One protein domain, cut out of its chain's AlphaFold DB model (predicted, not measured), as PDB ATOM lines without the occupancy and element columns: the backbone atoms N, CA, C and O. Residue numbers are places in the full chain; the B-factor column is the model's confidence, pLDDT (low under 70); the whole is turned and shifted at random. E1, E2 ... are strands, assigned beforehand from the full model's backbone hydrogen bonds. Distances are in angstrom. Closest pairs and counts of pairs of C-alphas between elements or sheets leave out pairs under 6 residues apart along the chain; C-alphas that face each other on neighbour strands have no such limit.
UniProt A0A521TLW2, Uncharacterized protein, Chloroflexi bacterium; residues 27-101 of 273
ATOM      1  N   LEU A  27     -32.754 -17.015 -24.432       92.25
ATOM      2  CA  LEU A  27     -32.743 -17.827 -23.207       92.25
ATOM      3  C   LEU A  27     -33.199 -19.284 -23.460       92.25
ATOM      4  O   LEU A  27     -34.030 -19.526 -24.342       92.25
ATOM      5  N   PRO A  28     -32.734 -20.259 -22.654       90.94
ATOM      6  CA  PRO A  28     -33.230 -21.630 -22.705       90.94
ATOM      7  C   PRO A  28     -34.736 -21.717 -22.417       90.94
ATOM      8  O   PRO A  28     -35.259 -21.069 -21.510       90.94
ATOM      9  N   ALA A  29     -35.441 -22.557 -23.179       87.44
ATOM     10  CA  ALA A  29     -36.880 -22.766 -23.008       87.44
ATOM     11  C   ALA A  29     -37.221 -23.749 -21.877       87.44
ATOM     12  O   ALA A  29     -38.304 -23.667 -21.293       87.44
ATOM     13  N   ALA A  30     -36.321 -24.694 -21.599       90.19
ATOM     14  CA  ALA A  30     -36.507 -25.693 -20.560       90.19
ATOM     15  C   ALA A  30     -35.995 -25.168 -19.205       90.19
ATOM     16  O   ALA A  30     -35.004 -24.434 -19.168       90.19
ATOM     17  N   PRO A  31     -36.659 -25.523 -18.092       93.69
ATOM     18  CA  PRO A  31     -36.124 -25.265 -16.765       93.69
ATOM     19  C   PRO A  31     -34.858 -26.100 -16.536       93.69
ATOM     20  O   PRO A  31     -34.736 -27.221 -17.038       93.69
ATOM     21  N   GLY A  32     -33.912 -25.552 -15.777       94.06
ATOM     22  CA  GLY A  32     -32.640 -26.208 -15.494       94.06
ATOM     23  C   GLY A  32     -31.481 -25.242 -15.270       94.06
ATOM     24  O   GLY A  32     -31.646 -24.025 -15.287       94.06
ATOM     25  N   SER A  33     -30.293 -25.809 -15.061       94.56
ATOM     26  CA  SER A  33     -29.040 -25.063 -14.919       94.56
ATOM     27  C   SER A  33     -28.203 -25.215 -16.185       94.56
ATOM     28  O   SER A  33     -27.944 -26.330 -16.631       94.56
ATOM     29  N   TYR A  34     -27.724 -24.096 -16.711       95.19
ATOM     30  CA  TYR A  34     -26.931 -23.995 -17.930       95.19
ATOM     31  C   TYR A  34     -25.593 -23.332 -17.621       95.19
ATOM     32  O   TYR A  34     -25.510 -22.407 -16.812       95.19
ATOM     33  N   THR A  35     -24.526 -23.806 -18.255       94.88
ATOM     34  CA  THR A  35     -23.184 -23.255 -18.044       94.88
ATOM     35  C   THR A  35     -23.039 -21.953 -18.818       94.88
ATOM     36  O   THR A  35     -23.333 -21.911 -20.010       94.88
ATOM     37  N   ILE A  36     -22.565 -20.897 -18.161       94.69
ATOM     38  CA  ILE A  36     -22.264 -19.618 -18.817       94.69
ATOM     39  C   ILE A  36     -20.803 -19.626 -19.263       94.69
ATOM     40  O   ILE A  36     -19.928 -20.127 -18.555       94.69
ATOM     41  N   LYS A  37     -20.522 -19.051 -20.433       92.75
ATOM     42  CA  LYS A  37     -19.149 -18.818 -20.882       92.75
ATOM     43  C   LYS A  37     -18.504 -17.729 -20.023       92.75
ATOM     44  O   LYS A  37     -19.045 -16.631 -19.910       92.75
ATOM     45  N   GLU A  38     -17.331 -18.014 -19.477       89.00
ATOM     46  CA  GLU A  38     -16.578 -17.045 -18.676       89.00
ATOM     47  C   GLU A  38     -16.280 -15.757 -19.456       89.00
ATOM     48  O   GLU A  38     -15.992 -15.780 -20.659       89.00
ATOM     49  N   LYS A  39     -16.333 -14.632 -18.745       88.44
ATOM     50  CA  LYS A  39     -16.102 -13.259 -19.210       88.44
ATOM     51  C   LYS A  39     -16.986 -12.864 -20.390       88.44
ATOM     52  O   LYS A  39     -16.585 -12.049 -21.216       88.44
ATOM     53  N   SER A  40     -18.161 -13.480 -20.507       91.25
ATOM     54  CA  SER A  40     -19.073 -13.241 -21.628       91.25
ATOM     55  C   SER A  40     -20.247 -12.333 -21.292       91.25
ATOM     56  O   SER A  40     -20.990 -11.971 -22.200       91.25
ATOM     57  N   VAL A  41     -20.416 -11.973 -20.017       92.31
ATOM     58  CA  VAL A  41     -21.543 -11.164 -19.553       92.31
ATOM     59  C   VAL A  41     -21.267  -9.684 -19.808       92.31
ATOM     60  O   VAL A  41     -20.301  -9.119 -19.285       92.31
ATOM     61  N   SER A  42     -22.137  -9.045 -20.584       91.44
ATOM     62  CA  SER A  42     -22.196  -7.597 -20.749       91.44
ATOM     63  C   SER A  42     -23.590  -7.044 -20.452       91.44
ATOM     64  O   SER A  42     -24.581  -7.774 -20.453       91.44
ATOM     65  N   PHE A  43     -23.661  -5.758 -20.131       87.56
ATOM     66  CA  PHE A  43     -24.886  -5.011 -19.880       87.56
ATOM     67  C   PHE A  43     -24.816  -3.697 -20.649       87.56
ATOM     68  O   PHE A  43     -23.906  -2.909 -20.411       87.56
ATOM     69  N   ASP A  44     -25.755  -3.457 -21.557       84.62
ATOM     70  CA  ASP A  44     -25.736  -2.292 -22.456       84.62
ATOM     71  C   ASP A  44     -26.480  -1.055 -21.927       84.62
ATOM     72  O   ASP A  44     -26.705  -0.090 -22.656       84.62
ATOM     73  N   GLY A  45     -26.857  -1.082 -20.646       81.88
ATOM     74  CA  GLY A  45     -27.687  -0.061 -20.011       81.88
ATOM     75  C   GLY A  45     -29.162  -0.449 -19.930       81.88
ATOM     76  O   GLY A  45     -29.860   0.052 -19.050       81.88
ATOM     77  N   GLU A  46     -29.619  -1.388 -20.764       86.06
ATOM     78  CA  GLU A  46     -31.004  -1.875 -20.769       86.06
ATOM     79  C   GLU A  46     -31.083  -3.398 -20.630       86.06
ATOM     80  O   GLU A  46     -31.893  -3.918 -19.862       86.06
ATOM     81  N   LYS A  47     -30.232  -4.128 -21.351       90.00
ATOM     82  CA  LYS A  47     -30.282  -5.581 -21.503       90.00
ATOM     83  C   LYS A  47     -28.943  -6.217 -21.172       90.00
ATOM     84  O   LYS A  47     -27.867  -5.690 -21.459       90.00
ATOM     85  N   TYR A  48     -29.020  -7.409 -20.598       91.19
ATOM     86  CA  TYR A  48     -27.876  -8.286 -20.421       91.19
ATOM     87  C   TYR A  48     -27.633  -9.096 -21.683       91.19
ATOM     88  O   TYR A  48     -28.561  -9.642 -22.281       91.19
ATOM     89  N   GLN A  49     -26.366  -9.231 -22.052       93.50
ATOM     90  CA  GLN A  49     -25.913 -10.100 -23.124       93.50
ATOM     91  C   GLN A  49     -24.908 -11.097 -22.562       93.50
ATOM     92  O   GLN A  49     -24.015 -10.722 -21.812       93.50
ATOM     93  N   PHE A  50     -25.051 -12.373 -22.893       94.06
ATOM     94  CA  PHE A  50     -24.121 -13.410 -22.445       94.06
ATOM     95  C   PHE A  50     -24.219 -14.649 -23.329       94.06
ATOM     96  O   PHE A  50     -25.154 -14.797 -24.116       94.06
ATOM     97  N   PHE A  51     -23.251 -15.556 -23.206       95.38
ATOM     98  CA  PHE A  51     -23.288 -16.843 -23.895       95.38
ATOM     99  C   PHE A  51     -23.479 -17.979 -22.897       95.38
ATOM    100  O   PHE A  51     -22.787 -18.042 -21.881       95.38
ATOM    101  N   TRP A  52     -24.382 -18.900 -23.208       95.44
ATOM    102  CA  TRP A  52     -24.623 -20.109 -22.426       95.44
ATOM    103  C   TRP A  52     -24.433 -21.353 -23.292       95.44
ATOM    104  O   TRP A  52     -24.614 -21.303 -24.505       95.44
ATOM    105  N   ALA A  53     -24.022 -22.459 -22.684       94.19
ATOM    106  CA  ALA A  53     -23.854 -23.736 -23.360       94.19
ATOM    107  C   ALA A  53     -25.102 -24.606 -23.174       94.19
ATOM    108  O   ALA A  53     -25.577 -24.790 -22.048       94.19
ATOM    109  N   ASP A  54     -25.624 -25.145 -24.273       91.75
ATOM    110  CA  ASP A  54     -26.684 -26.148 -24.233       91.75
ATOM    111  C   ASP A  54     -26.163 -27.521 -23.762       91.75
ATOM    112  O   ASP A  54     -24.971 -27.716 -23.519       91.75
ATOM    113  N   ALA A  55     -27.065 -28.497 -23.623       87.62
ATOM    114  CA  ALA A  55     -26.702 -29.850 -23.190       87.62
ATOM    115  C   ALA A  55     -25.754 -30.578 -24.167       87.62
ATOM    116  O   ALA A  55     -25.098 -31.540 -23.776       87.62
ATOM    117  N   ALA A  56     -25.676 -30.128 -25.424       90.25
ATOM    118  CA  ALA A  56     -24.745 -30.629 -26.430       90.25
ATOM    119  C   ALA A  56     -23.418 -29.843 -26.451       90.25
ATOM    120  O   ALA A  56     -22.516 -30.184 -27.215       90.25
ATOM    121  N   GLY A  57     -23.275 -28.817 -25.607       88.12
ATOM    122  CA  GLY A  57     -22.102 -27.955 -25.529       88.12
ATOM    123  C   GLY A  57     -22.066 -26.838 -26.576       88.12
ATOM    124  O   GLY A  57     -21.053 -26.145 -26.674       88.12
ATOM    125  N   ASN A  58     -23.134 -26.628 -27.352       91.75
ATOM    126  CA  ASN A  58     -23.183 -25.516 -28.297       91.75
ATOM    127  C   ASN A  58     -23.423 -24.207 -27.552       91.75
ATOM    128  O   ASN A  58     -24.302 -24.111 -26.692       91.75
ATOM    129  N   LEU A  59     -22.660 -23.183 -27.925       93.38
ATOM    130  CA  LEU A  59     -22.813 -21.848 -27.366       93.38
ATOM    131  C   LEU A  59     -23.984 -21.124 -28.025       93.38
ATOM    132  O   LEU A  59     -23.984 -20.871 -29.227       93.38
ATOM    133  N   GLN A  60     -24.940 -20.735 -27.198       94.31
ATOM    134  CA  GLN A  60     -26.094 -19.929 -27.545       94.31
ATOM    135  C   GLN A  60     -25.914 -18.528 -26.969       94.31
ATOM    136  O   GLN A  60     -25.403 -18.355 -25.860       94.31
ATOM    137  N   ARG A  61     -26.313 -17.511 -27.731       93.81
ATOM    138  CA  ARG A  61     -26.278 -16.117 -27.279       93.81
ATOM    139  C   ARG A  61     -27.619 -15.754 -26.659       93.81
ATOM    140  O   ARG A  61     -28.648 -15.928 -27.303       93.81
ATOM    141  N   ALA A  62     -27.574 -15.191 -25.460       94.31
ATOM    142  CA  ALA A  62     -28.695 -14.523 -24.826       94.31
ATOM    143  C   ALA A  62     -28.514 -12.993 -24.877       94.31
ATOM    144  O   ALA A  62     -27.393 -12.487 -24.811       94.31
ATOM    145  N   HIS A  63     -29.620 -12.271 -25.017       93.38
ATOM    146  CA  HIS A  63     -29.755 -10.821 -25.076       93.38
ATOM    147  C   HIS A  63     -31.141 -10.444 -24.527       93.38
ATOM    148  O   HIS A  63     -32.134 -10.490 -25.252       93.38
ATOM    149  N   THR A  64     -31.231 -10.131 -23.238       92.00
ATOM    150  CA  THR A  64     -32.506 -10.015 -22.514       92.00
ATOM    151  C   THR A  64     -32.403  -9.035 -21.347       92.00
ATOM    152  O   THR A  64     -31.358  -8.921 -20.713       92.00
ATOM    153  N   ASP A  65     -33.491  -8.342 -21.041       90.75
ATOM    154  CA  ASP A  65     -33.690  -7.530 -19.831       90.75
ATOM    155  C   ASP A  65     -34.264  -8.359 -18.669       90.75
ATOM    156  O   ASP A  65     -34.001  -8.073 -17.504       90.75
ATOM    157  N   ASP A  66     -34.999  -9.428 -18.981       89.50
ATOM    158  CA  ASP A  66     -35.641 -10.313 -18.002       89.50
ATOM    159  C   ASP A  66     -34.680 -11.354 -17.390       89.50
ATOM    160  O   ASP A  66     -34.861 -12.566 -17.519       89.50
ATOM    161  N   VAL A  67     -33.604 -10.884 -16.756       92.12
ATOM    162  CA  VAL A  67     -32.655 -11.720 -16.008       92.12
ATOM    163  C   VAL A  67     -32.370 -11.102 -14.644       92.12
ATOM    164  O   VAL A  67     -31.991  -9.939 -14.522       92.12
ATOM    165  N   LYS A  68     -32.496 -11.917 -13.596       93.38
ATOM    166  CA  LYS A  68     -32.083 -11.557 -12.237       93.38
ATOM    167  C   LYS A  68     -30.630 -11.949 -12.028       93.38
ATOM    168  O   LYS A  68     -30.238 -13.054 -12.383       93.38
ATOM    169  N   LEU A  69     -29.843 -11.086 -11.402       92.31
ATOM    170  CA  LEU A  69     -28.474 -11.415 -11.014       92.31
ATOM    171  C   LEU A  69     -28.438 -11.960  -9.587       92.31
ATOM    172  O   LEU A  69     -29.079 -11.413  -8.687       92.31
ATOM    173  N   LYS A  70     -27.643 -13.004  -9.369       92.12
ATOM    174  CA  LYS A  70     -27.329 -13.537  -8.047       92.12
ATOM    175  C   LYS A  70     -25.829 -13.779  -7.935       92.12
ATOM    176  O   LYS A  70     -25.220 -14.373  -8.816       92.12
ATOM    177  N   LEU A  71     -25.239 -13.313  -6.840       90.12
ATOM    178  CA  LEU A  71     -23.854 -13.625  -6.510       90.12
ATOM    179  C   LEU A  71     -23.787 -15.055  -5.960       90.12
ATOM    180  O   LEU A  71     -24.529 -15.381  -5.031       90.12
ATOM    181  N   ASP A  72     -22.927 -15.890  -6.530       91.25
ATOM    182  CA  ASP A  72     -22.769 -17.295  -6.147       91.25
ATOM    183  C   ASP A  72     -21.312 -17.758  -6.326       91.25
ATOM    184  O   ASP A  72     -20.436 -16.999  -6.737       91.25
ATOM    185  N   GLU A  73     -21.026 -19.019  -6.026       90.50
ATOM    186  CA  GLU A  73     -19.698 -19.628  -6.175       90.50
ATOM    187  C   GLU A  73     -19.406 -20.097  -7.609       90.50
ATOM    188  O   GLU A  73     -18.283 -20.498  -7.926       90.50
ATOM    189  N   LYS A  74     -20.400 -20.059  -8.503       91.19
ATOM    190  CA  LYS A  74     -20.310 -20.564  -9.879       91.19
ATOM    191  C   LYS A  74     -20.954 -19.617 -10.889       91.19
ATOM    192  O   LYS A  74     -21.877 -18.883 -10.560       91.19
ATOM    193  N   ASN A  75     -20.481 -19.704 -12.132       92.00
ATOM    194  CA  ASN A  75     -21.065 -19.010 -13.278       92.00
ATOM    195  C   ASN A  75     -22.079 -19.943 -13.958       92.00
ATOM    196  O   ASN A  75     -21.698 -20.822 -14.736       92.00
ATOM    197  N   SER A  76     -23.365 -19.796 -13.645       95.50
ATOM    198  CA  SER A  76     -24.428 -20.604 -14.253       95.50
ATOM    199  C   SER A  76     -25.728 -19.834 -14.417       95.50
ATOM    200  O   SER A  76     -26.106 -19.046 -13.558       95.50
ATOM    201  N   LEU A  77     -26.446 -20.108 -15.498       95.25
ATOM    202  CA  LEU A  77     -27.791 -19.609 -15.733       95.25
ATOM    203  C   LEU A  77     -28.787 -20.639 -15.207       95.25
ATOM    204  O   LEU A  77     -28.778 -21.784 -15.649       95.25
ATOM    205  N   GLU A  78     -29.658 -20.241 -14.295       95.44
ATOM    206  CA  GLU A  78     -30.764 -21.056 -13.808       95.44
ATOM    207  C   GLU A  78     -32.076 -20.559 -14.417       95.44
ATOM    208  O   GLU A  78     -32.423 -19.383 -14.297       95.44
ATOM    209  N   ILE A  79     -32.818 -21.461 -15.054       95.25
ATOM    210  CA  ILE A  79     -34.200 -21.236 -15.469       95.25
ATOM    211  C   ILE A  79     -35.095 -21.989 -14.492       95.25
ATOM    212  O   ILE A  79     -35.089 -23.220 -14.450       95.25
ATOM    213  N   THR A  80     -35.854 -21.246 -13.693       93.44
ATOM    214  CA  THR A  80     -36.775 -21.821 -12.701       93.44
ATOM    215  C   THR A  80     -37.989 -22.471 -13.370       93.44
ATOM    216  O   THR A  80     -38.324 -22.160 -14.514       93.44
ATOM    217  N   ASP A  81     -38.738 -23.302 -12.638       90.88
ATOM    218  CA  ASP A  81     -40.002 -23.889 -13.128       90.88
ATOM    219  C   ASP A  81     -41.051 -22.826 -13.495       90.88
ATOM    220  O   ASP A  81     -41.899 -23.029 -14.366       90.88
ATOM    221  N   LYS A  82     -40.960 -21.645 -12.867       90.19
ATOM    222  CA  LYS A  82     -41.770 -20.460 -13.188       90.19
ATOM    223  C   LYS A  82     -41.288 -19.717 -14.433       90.19
ATOM    224  O   LYS A  82     -41.861 -18.692 -14.790       90.19
ATOM    225  N   LYS A  83     -40.263 -20.241 -15.107       86.88
ATOM    226  CA  LYS A  83     -39.614 -19.671 -16.286       86.88
ATOM    227  C   LYS A  83     -38.917 -18.329 -16.043       86.88
ATOM    228  O   LYS A  83     -38.724 -17.591 -17.006       86.88
ATOM    229  N   GLU A  84     -38.550 -18.035 -14.796       92.25
ATOM    230  CA  GLU A  84     -37.695 -16.894 -14.450       92.25
ATOM    231  C   GLU A  84     -36.227 -17.261 -14.681       92.25
ATOM    232  O   GLU A  84     -35.811 -18.356 -14.287       92.25
ATOM    233  N   ALA A  85     -35.458 -16.347 -15.274       93.81
ATOM    234  CA  ALA A  85     -34.033 -16.520 -15.517       93.81
ATOM    235  C   ALA A  85     -33.195 -15.841 -14.423       93.81
ATOM    236  O   ALA A  85     -33.334 -14.646 -14.156       93.81
ATOM    237  N   ILE A  86     -32.314 -16.614 -13.790       95.50
ATOM    238  CA  ILE A  86     -31.415 -16.161 -12.729       95.50
ATOM    239  C   ILE A  86     -29.978 -16.459 -13.155       95.50
ATOM    240  O   ILE A  86     -29.588 -17.610 -13.334       95.50
ATOM    241  N   LEU A  87     -29.180 -15.414 -13.319       94.69
ATOM    242  CA  LEU A  87     -27.765 -15.494 -13.635       94.69
ATOM    243  C   LEU A  87     -26.972 -15.544 -12.329       94.69
ATOM    244  O   LEU A  87     -26.850 -14.539 -11.625       94.69
ATOM    245  N   HIS A  88     -26.442 -16.717 -12.006       95.62
ATOM    246  CA  HIS A  88     -25.505 -16.894 -10.906       95.62
ATOM    247  C   HIS A  88     -24.112 -16.554 -11.410       95.62
ATOM    248  O   HIS A  88     -23.642 -17.160 -12.375       95.62
ATOM    249  N   LEU A  89     -23.483 -15.565 -10.787       92.69
ATOM    250  CA  LEU A  89     -22.156 -15.088 -11.143       92.69
ATOM    251  C   LEU A  89     -21.225 -15.194  -9.946       92.69
ATOM    252  O   LEU A  89     -21.591 -14.828  -8.826       92.69
ATOM    253  N   LYS A  90     -19.993 -15.625 -10.206       89.69
ATOM    254  CA  LYS A  90     -18.894 -15.522  -9.251       89.69
ATOM    255  C   LYS A  90     -18.600 -14.065  -8.939       89.69
ATOM    256  O   LYS A  90     -18.704 -13.197  -9.799       89.69
ATOM    257  N   GLN A  91     -18.115 -13.809  -7.729       85.31
ATOM    258  CA  GLN A  91     -17.658 -12.474  -7.335       85.31
ATOM    259  C   GLN A  91     -16.514 -11.935  -8.203       85.31
ATOM    260  O   GLN A  91     -16.374 -10.726  -8.358       85.31
ATOM    261  N   GLU A  92     -15.706 -12.825  -8.767       81.88
ATOM    262  CA  GLU A  92     -14.594 -12.466  -9.648       81.88
ATOM    263  C   GLU A  92     -15.010 -12.318 -11.116       81.88
ATOM    264  O   GLU A  92     -14.201 -11.884 -11.935       81.88
ATOM    265  N   GLU A  93     -16.249 -12.681 -11.467       78.00
ATOM    266  CA  GLU A  93     -16.726 -12.626 -12.844       78.00
ATOM    267  C   GLU A  93     -17.013 -11.170 -13.241       78.00
ATOM    268  O   GLU A  93     -17.893 -10.529 -12.657       78.00
ATOM    269  N   PRO A  94     -16.294 -10.612 -14.232       81.00
ATOM    270  CA  PRO A  94     -16.533  -9.246 -14.658       81.00
ATOM    271  C   PRO A  94     -17.820  -9.163 -15.485       81.00
ATOM    272  O   PRO A  94     -18.004  -9.914 -16.442       81.00
ATOM    273  N   VAL A  95     -18.673  -8.191 -15.159       86.12
ATOM    274  CA  VAL A  95     -19.791  -7.771 -16.014       86.12
ATOM    275  C   VAL A  95     -19.354  -6.527 -16.777       86.12
ATOM    276  O   VAL A  95     -19.073  -5.488 -16.178       86.12
ATOM    277  N   THR A  96     -19.266  -6.633 -18.101       86.25
ATOM    278  CA  THR A  96     -18.860  -5.508 -18.954       86.25
ATOM    279  C   THR A  96     -20.038  -4.565 -19.140       86.25
ATOM    280  O   THR A  96     -21.040  -4.956 -19.721       86.25
ATOM    281  N   VAL A  97     -19.941  -3.323 -18.672       84.12
ATOM    282  CA  VAL A  97     -20.996  -2.328 -18.907       84.12
ATOM    283  C   VAL A  97     -20.683  -1.561 -20.192       84.12
ATOM    284  O   VAL A  97     -19.683  -0.846 -20.255       84.12
ATOM    285  N   GLU A  98     -21.518  -1.728 -21.214       77.56
ATOM    286  CA  GLU A  98     -21.468  -0.980 -22.470       77.56
ATOM    287  C   GLU A  98     -22.317   0.288 -22.296       77.56
ATOM    288  O   GLU A  98     -23.530   0.223 -22.123       77.56
ATOM    289  N   GLY A  99     -21.686   1.463 -22.271       60.41
ATOM    290  CA  GLY A  99     -22.404   2.730 -22.145       60.41
ATOM    291  C   GLY A  99     -22.831   3.252 -23.512       60.41
ATOM    292  O   GLY A  99     -21.986   3.765 -24.239       60.41
ATOM    293  N   ARG A 100     -24.124   3.181 -23.846       54.88
ATOM    294  CA  ARG A 100     -24.697   3.978 -24.939       54.88
ATOM    295  C   ARG A 100     -25.136   5.330 -24.403       54.88
ATOM    296  O   ARG A 100     -26.078   5.397 -23.619       54.88
ATOM    297  N   ASP A 101     -24.509   6.407 -24.860       50.22
ATOM    298  CA  ASP A 101     -25.202   7.689 -24.923       50.22
ATOM    299  C   ASP A 101     -25.667   7.960 -26.356       50.22
ATOM    300  O   ASP A 101     -25.103   7.445 -27.324       50.22
TER     301      ASP A 101
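This is residues 27 to 101 of the 273 residues of an uncharacterized protein of Chloroflexi bacterium (UniProt A0A521TLW2). One strongly twisted sheet of six strands is curled like part of a barrel, and residues 90 to 101, with no named element, reach out to 24 A from the mean of all C-alphas. The printed part has 75 residues, with strands E1 to E6 in chain order and no named helix: all strand, though under half the residues are in named elements. The mixed sheet runs E3, E2, E1, E5, E6, E4. The whole is compact, with a radius of gyration of the C-alphas of 11.8 A, and its C-alphas span 36 by 23 by 22 A along their three main axes.

E1, residues 32 to 36, E2, residues 48 to 53, and E3, residues 59 to 64, form two hairpins and a meander, each strand the antiparallel neighbour of the one before; N 53 and O 35 are 2.8 A apart, N 50 and O 62 3.0 A. E4, residues 67 to 71, and E3 are the edge strands. E5, residues 76 to 79, is antiparallel to E1, with N 34 and O 77 at 2.8 A. E6, residues 85 to 89, makes a hairpin with E5, N 78 and O 86 at 2.8 A, and is parallel to E4, N 70 and O 87 at 2.8 A.

E1 begins at C-alpha 32 (-32.640, -26.208, -15.494); E6 ends at C-alpha 89 (-22.156, -15.088, -11.143). E2 is 16.2 A long, E3 16.0 A.

The printed part has no cut. The link from E1 to E2 is long, 11 residues. Residues 99 to 101 are under 70 in pLDDT.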